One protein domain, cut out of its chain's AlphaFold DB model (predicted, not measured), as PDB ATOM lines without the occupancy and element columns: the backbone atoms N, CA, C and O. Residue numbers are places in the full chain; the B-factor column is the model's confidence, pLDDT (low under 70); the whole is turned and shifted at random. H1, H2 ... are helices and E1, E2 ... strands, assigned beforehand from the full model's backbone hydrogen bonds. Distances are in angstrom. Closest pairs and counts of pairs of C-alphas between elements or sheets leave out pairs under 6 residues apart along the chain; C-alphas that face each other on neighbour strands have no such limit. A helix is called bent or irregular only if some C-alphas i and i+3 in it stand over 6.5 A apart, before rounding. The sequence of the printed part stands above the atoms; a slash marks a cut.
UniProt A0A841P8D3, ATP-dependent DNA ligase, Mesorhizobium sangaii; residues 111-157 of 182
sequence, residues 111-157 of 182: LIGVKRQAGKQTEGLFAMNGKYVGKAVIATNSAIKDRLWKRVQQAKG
ATOM      1  N   LEU A 111      67.944 122.496 100.763       90.31
ATOM      2  CA  LEU A 111      67.794 123.252  99.522       90.31
ATOM      3  C   LEU A 111      66.742 122.580  98.632       90.31
ATOM      4  O   LEU A 111      67.043 121.648  97.891       90.31
ATOM      5  N   ILE A 112      65.515 123.091  98.669       91.25
ATOM      6  CA  ILE A 112      64.370 122.513  97.948       91.25
ATOM      7  C   ILE A 112      64.130 123.139  96.569       91.25
ATOM      8  O   ILE A 112      63.287 122.679  95.802       91.25
ATOM      9  N   GLY A 113      64.861 124.202  96.227       88.75
ATOM     10  CA  GLY A 113      64.785 124.818  94.908       88.75
ATOM     11  C   GLY A 113      65.849 125.879  94.677       88.75
ATOM     12  O   GLY A 113      66.386 126.462  95.615       88.75
ATOM     13  N   VAL A 114      66.143 126.152  93.405       88.88
ATOM     14  CA  VAL A 114      67.082 127.202  92.993       88.88
ATOM     15  C   VAL A 114      66.458 128.046  91.895       88.88
ATOM     16  O   VAL A 114      65.983 127.524  90.887       88.88
ATOM     17  N   LYS A 115      66.506 129.366  92.068       87.25
ATOM     18  CA  LYS A 115      66.079 130.344  91.073       87.25
ATOM     19  C   LYS A 115      67.296 131.056  90.496       87.25
ATOM     20  O   LYS A 115      68.065 131.706  91.206       87.25
ATOM     21  N   ARG A 116      67.440 130.967  89.174       84.25
ATOM     22  CA  ARG A 116      68.465 131.670  88.398       84.25
ATOM     23  C   ARG A 116      67.787 132.595  87.393       84.25
ATOM     24  O   ARG A 116      66.865 132.182  86.698       84.25
ATOM     25  N   GLN A 117      68.235 133.843  87.333       82.94
ATOM     26  CA  GLN A 117      67.849 134.807  86.301       82.94
ATOM     27  C   GLN A 117      69.126 135.433  85.746       82.94
ATOM     28  O   GLN A 117      70.038 135.741  86.518       82.94
ATOM     29  N   ALA A 118      69.207 135.600  84.425       80.81
ATOM     30  CA  ALA A 118      70.347 136.257  83.795       80.81
ATOM     31  C   ALA A 118      70.552 137.656  84.405       80.81
ATOM     32  O   ALA A 118      69.588 138.380  84.648       80.81
ATOM     33  N   GLY A 119      71.802 137.996  84.723       81.12
ATOM     34  CA  GLY A 119      72.157 139.269  85.357       81.12
ATOM     35  C   GLY A 119      71.781 139.407  86.840       81.12
ATOM     36  O   GLY A 119      72.063 140.448  87.426       81.12
ATOM     37  N   LYS A 120      71.184 138.391  87.482       83.50
ATOM     38  CA  LYS A 120      70.849 138.425  88.917       83.50
ATOM     39  C   LYS A 120      71.587 137.359  89.716       83.50
ATOM     40  O   LYS A 120      72.026 136.334  89.195       83.50
ATOM     41  N   GLN A 121      71.698 137.598  91.022       83.81
ATOM     42  CA  GLN A 121      72.256 136.617  91.944       83.81
ATOM     43  C   GLN A 121      71.344 135.385  92.050       83.81
ATOM     44  O   GLN A 121      70.128 135.468  91.885       83.81
ATOM     45  N   THR A 122      71.957 134.224  92.281       86.62
ATOM     46  CA  THR A 122      71.234 132.955  92.430       86.62
ATOM     47  C   THR A 122      70.560 132.907  93.797       86.62
ATOM     48  O   THR A 122      71.234 133.080  94.814       86.62
ATOM     49  N   GLU A 123      69.250 132.665  93.816       90.44
ATOM     50  CA  GLU A 123      68.467 132.506  95.045       90.44
ATOM     51  C   GLU A 123      68.207 131.013  95.297       90.44
ATOM     52  O   GLU A 123      67.761 130.296  94.399       90.44
ATOM     53  N   GLY A 124      68.474 130.546  96.513       91.38
ATOM     54  CA  GLY A 124      68.029 129.248  97.012       91.38
ATOM     55  C   GLY A 124      66.693 129.377  97.739       91.38
ATOM     56  O   GLY A 124      66.432 130.395  98.383       91.38
ATOM     57  N   LEU A 125      65.858 128.350  97.625       92.56
ATOM     58  CA  LEU A 125      64.643 128.154  98.409       92.56
ATOM     59  C   LEU A 125      64.939 127.090  99.462       92.56
ATOM     60  O   LEU A 125      65.365 125.990  99.107       92.56
ATOM     61  N   PHE A 126      64.712 127.418 100.728       93.81
ATOM     62  CA  PHE A 126      65.131 126.591 101.850       93.81
ATOM     63  C   PHE A 126      63.935 126.050 102.627       93.81
ATOM     64  O   PHE A 126      62.920 126.738 102.796       93.81
ATOM     65  N   ALA A 127      64.073 124.822 103.113       93.50
ATOM     66  CA  ALA A 127      63.152 124.192 104.039       93.50
ATOM     67  C   ALA A 127      63.877 123.698 105.295       93.50
ATOM     68  O   ALA A 127      65.082 123.466 105.289       93.50
ATOM     69  N   MET A 128      63.117 123.554 106.374       93.75
ATOM     70  CA  MET A 128      63.555 122.955 107.628       93.75
ATOM     71  C   MET A 128      62.440 122.027 108.100       93.75
ATOM     72  O   MET A 128      61.280 122.446 108.172       93.75
ATOM     73  N   ASN A 129      62.763 120.761 108.378       92.69
ATOM     74  CA  ASN A 129      61.784 119.734 108.758       92.69
ATOM     75  C   ASN A 129      60.615 119.632 107.753       92.69
ATOM     76  O   ASN A 129      59.442 119.611 108.134       92.69
ATOM     77  N   GLY A 130      60.931 119.665 106.452       89.25
ATOM     78  CA  GLY A 130      59.950 119.588 105.361       89.25
ATOM     79  C   GLY A 130      59.080 120.838 105.156       89.25
ATOM     80  O   GLY A 130      58.228 120.843 104.266       89.25
ATOM     81  N   LYS A 131      59.273 121.912 105.934       92.12
ATOM     82  CA  LYS A 131      58.515 123.169 105.813       92.12
ATOM     83  C   LYS A 131      59.369 124.263 105.190       92.12
ATOM     84  O   LYS A 131      60.509 124.456 105.592       92.12
ATOM     85  N   TYR A 132      58.810 125.013 104.242       92.69
ATOM     86  CA  TYR A 132      59.484 126.169 103.646       92.69
ATOM     87  C   TYR A 132      59.762 127.249 104.700       92.69
ATOM     88  O   TYR A 132      58.841 127.685 105.389       92.69
ATOM     89  N   VAL A 133      61.015 127.698 104.790       94.50
ATOM     90  CA  VAL A 133      61.457 128.713 105.766       94.50
ATOM     91  C   VAL A 133      61.888 130.025 105.125       94.50
ATOM     92  O   VAL A 133      62.033 131.032 105.813       94.50
ATOM     93  N   GLY A 134      62.064 130.056 103.803       92.81
ATOM     94  CA  GLY A 134      62.380 131.286 103.097       92.81
ATOM     95  C   GLY A 134      63.309 131.089 101.913       92.81
ATOM     96  O   GLY A 134      63.626 129.975 101.491       92.81
ATOM     97  N   LYS A 135      63.752 132.220 101.374       93.62
ATOM     98  CA  LYS A 135      64.707 132.284 100.275       93.62
ATOM     99  C   LYS A 135      65.911 133.120 100.675       93.62
ATOM    100  O   LYS A 135      65.756 134.130 101.359       93.62
ATOM    101  N   ALA A 136      67.087 132.736 100.202       91.44
ATOM    102  CA  ALA A 136      68.307 133.501 100.419       91.44
ATOM    103  C   ALA A 136      69.195 133.478  99.177       91.44
ATOM    104  O   ALA A 136      69.178 132.532  98.388       91.44
ATOM    105  N   VAL A 137      69.983 134.536  99.002       90.69
ATOM    106  CA  VAL A 137      71.014 134.563  97.968       90.69
ATOM    107  C   VAL A 137      72.142 133.616  98.355       90.69
ATOM    108  O   VAL A 137      72.683 133.690  99.455       90.69
ATOM    109  N   ILE A 138      72.561 132.784  97.407       87.56
ATOM    110  CA  ILE A 138      73.729 131.921  97.564       87.56
ATOM    111  C   ILE A 138      74.973 132.733  97.194       87.56
ATOM    112  O   ILE A 138      75.404 132.798  96.036       87.56
ATOM    113  N   ALA A 139      75.526 133.414  98.197       83.00
ATOM    114  CA  ALA A 139      76.682 134.294  98.073       83.00
ATOM    115  C   ALA A 139      78.003 133.503  98.084       83.00
ATOM    116  O   ALA A 139      78.812 133.618  98.998       83.00
ATOM    117  N   THR A 140      78.219 132.678  97.059       82.06
ATOM    118  CA  THR A 140      79.446 131.884  96.888       82.06
ATOM    119  C   THR A 140      80.205 132.268  95.613       82.06
ATOM    120  O   THR A 140      79.691 132.994  94.749       82.06
ATOM    121  N   ASN A 141      81.450 131.795  95.495       84.69
ATOM    122  CA  ASN A 141      82.256 131.969  94.285       84.69
ATOM    123  C   ASN A 141      81.675 131.180  93.090       84.69
ATOM    124  O   ASN A 141      80.819 130.305  93.254       84.69
ATOM    125  N   SER A 142      82.138 131.495  91.877       80.00
ATOM    126  CA  SER A 142      81.620 130.889  90.640       80.00
ATOM    127  C   SER A 142      81.770 129.363  90.616       80.00
ATOM    128  O   SER A 142      80.820 128.670  90.266       80.00
ATOM    129  N   ALA A 143      82.895 128.826  91.102       84.31
ATOM    130  CA  ALA A 143      83.136 127.383  91.138       84.31
ATOM    131  C   ALA A 143      82.111 126.630  92.009       84.31
ATOM    132  O   ALA A 143      81.580 125.592  91.606       84.31
ATOM    133  N   ILE A 144      81.782 127.164  93.191       84.25
ATOM    134  CA  ILE A 144      80.769 126.575  94.076       84.25
ATOM    135  C   ILE A 144      79.377 126.683  93.444       84.25
ATOM    136  O   ILE A 144      78.610 125.721  93.515       84.25
ATOM    137  N   LYS A 145      79.053 127.811  92.797       82.12
ATOM    138  CA  LYS A 145      77.773 127.987  92.088       82.12
ATOM    139  C   LYS A 145      77.600 126.976  90.959       82.12
ATOM    140  O   LYS A 145      76.529 126.386  90.845       82.12
ATOM    141  N   ASP A 146      78.639 126.731  90.170       83.19
ATOM    142  CA  ASP A 146      78.575 125.785  89.054       83.19
ATOM    143  C   ASP A 146      78.478 124.339  89.542       83.19
ATOM    144  O   ASP A 146      77.684 123.553  89.018       83.19
ATOM    145  N   ARG A 147      79.215 123.989  90.605       87.06
ATOM    146  CA  ARG A 147      79.091 122.678  91.256       87.06
ATOM    147  C   ARG A 147      77.685 122.459  91.807       87.06
ATOM    148  O   ARG A 147      77.114 121.386  91.613       87.06
ATOM    149  N   LEU A 148      77.127 123.466  92.480       86.19
ATOM    150  CA  LEU A 148      75.754 123.426  92.969       86.19
ATOM    151  C   LEU A 148      74.774 123.236  91.809       86.19
ATOM    152  O   LEU A 148      73.887 122.392  91.887       86.19
ATOM    153  N   TRP A 149      74.968 123.971  90.715       85.12
ATOM    154  CA  TRP A 149      74.099 123.892  89.550       85.12
ATOM    155  C   TRP A 149      74.082 122.500  88.918       85.12
ATOM    156  O   TRP A 149      73.005 121.980  88.636       85.12
ATOM    157  N   LYS A 150      75.247 121.860  88.771       87.31
ATOM    158  CA  LYS A 150      75.336 120.474  88.285       87.31
ATOM    159  C   LYS A 150      74.530 119.512  89.165       87.31
ATOM    160  O   LYS A 150      73.748 118.728  88.639       87.31
ATOM    161  N   ARG A 151      74.660 119.621  90.494       87.19
ATOM    162  CA  ARG A 151      73.910 118.779  91.445       87.19
ATOM    163  C   ARG A 151      72.403 119.011  91.369       87.19
ATOM    164  O   ARG A 151      71.643 118.054  91.367       87.19
ATOM    165  N   VAL A 152      71.973 120.267  91.257       86.12
ATOM    166  CA  VAL A 152      70.548 120.617  91.124       86.12
ATOM    167  C   VAL A 152      69.947 120.034  89.846       86.12
ATOM    168  O   VAL A 152      68.826 119.544  89.887       86.12
ATOM    169  N   GLN A 153      70.675 120.053  88.723       84.94
ATOM    170  CA  GLN A 153      70.192 119.440  87.479       84.94
ATOM    171  C   GLN A 153      70.090 117.915  87.585       84.94
ATOM    172  O   GLN A 153      69.118 117.344  87.105       84.94
ATOM    173  N   GLN A 154      71.050 117.267  88.247       85.25
ATOM    174  CA  GLN A 154      71.032 115.817  88.470       85.25
ATOM    175  C   GLN A 154      69.907 115.377  89.417       85.25
ATOM    176  O   GLN A 154      69.307 114.331  89.214       85.25
ATOM    177  N   ALA A 155      69.605 116.184  90.435       81.38
ATOM    178  CA  ALA A 155      68.571 115.904  91.432       81.38
ATOM    179  C   ALA A 155      67.179 116.439  91.040       81.38
ATOM    180  O   ALA A 155      66.262 116.457  91.864       81.38
ATOM    181  N   LYS A 156      67.011 116.929  89.807       76.88
ATOM    182  CA  LYS A 156      65.778 117.577  89.360       76.88
ATOM    183  C   LYS A 156      64.646 116.550  89.243       76.88
ATOM    184  O   LYS A 156      64.566 115.806  88.271       76.88
ATOM    185  N   GLY A 157      63.758 116.531  90.232       73.50
ATOM    186  CA  GLY A 157      62.520 115.753  90.201       73.50
ATOM    187  C   GLY A 157      61.386 116.447  89.436       73.50
ATOM    188  O   GLY A 157      61.471 117.622  89.068       73.50
TER     189      GLY A 157
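What this domain is: This is residues 111 to 157 of the 182 residues of the protein "ATP-dependent DNA ligase" of Mesorhizobium sangaii (UniProt A0A841P8D3). A small antiparallel sheet of three strands, E1, E2 and E3, forms a wall, and one helix, H1, folds back from the end of E3 toward the E1 side, where it only grazes the sheet with residues 148 to 152. The printed part has 47 residues with three named strands and one named helix, in the order E1 E2 E3 H1 along the chain; the class is mixed, helices and strands. The sheet's order is E1 - E2 - E3, all antiparallel. The whole is only just compact, close to loose, with a radius of gyration of the C-alphas of 10.9 A, and it spans 29 by 21 by 16 A.

How they stand to each other: The sheet holds E1, residues 111 to 115, E2, residues 123 to 128, and E3, residues 131 to 137, in a meander, each strand the antiparallel neighbour of the one before. E2 is the inner strand, and E1 and E3 are the edge strands. The hairpin of E1 and E2 has an angle of 161 degrees between their directions; N 115 and O 123 are 2.8 A apart and N 125 and O 113 are 2.8 A apart, both within hydrogen-bond range. The hairpin of E2 and E3 has an angle of 152 degrees; N 124 and O 136, 2.8 A apart, and N 133 and O 126, 2.9 A apart, are within hydrogen-bond range. The C-alphas of Glu 123 and Val 137 face each other at 4.4 A. The C-alphas of the sheet lie up to 3.8 A off the best plane through them. H1, residues 142 to 154, is on the sheet but only grazes it with residues 148 to 152. The closest C-alphas of E1 and H1 are those of Val 114 and Val 152, 7.7 A apart. In H1 every O i to N i+4 pair is within hydrogen-bond range, and H1 is not bent.

Where its parts are: E3, the longest strand by residues, measures 18.6 A from first to last C-alpha, E2 measures 16.5 A and E1 measures 11.2 A. E1 begins at C-alpha 111, at (67.794, 123.252, 99.522), and E3 ends at C-alpha 137, at (71.014, 134.563, 97.968). H1 is 18.5 A long and ends at C-alpha 154, at (71.032, 115.817, 88.470).

The domain as a whole: The two C-alphas farthest apart are those of Gly 119 and Asn 129, at 32.2 A. The printed part has no cut. The links E2 to E3 and E3 to H1 are tight, and the link E1 to E2, of 7 residues, is short. The mean pLDDT of the printed part is 87.0, and no printed residue is under 70.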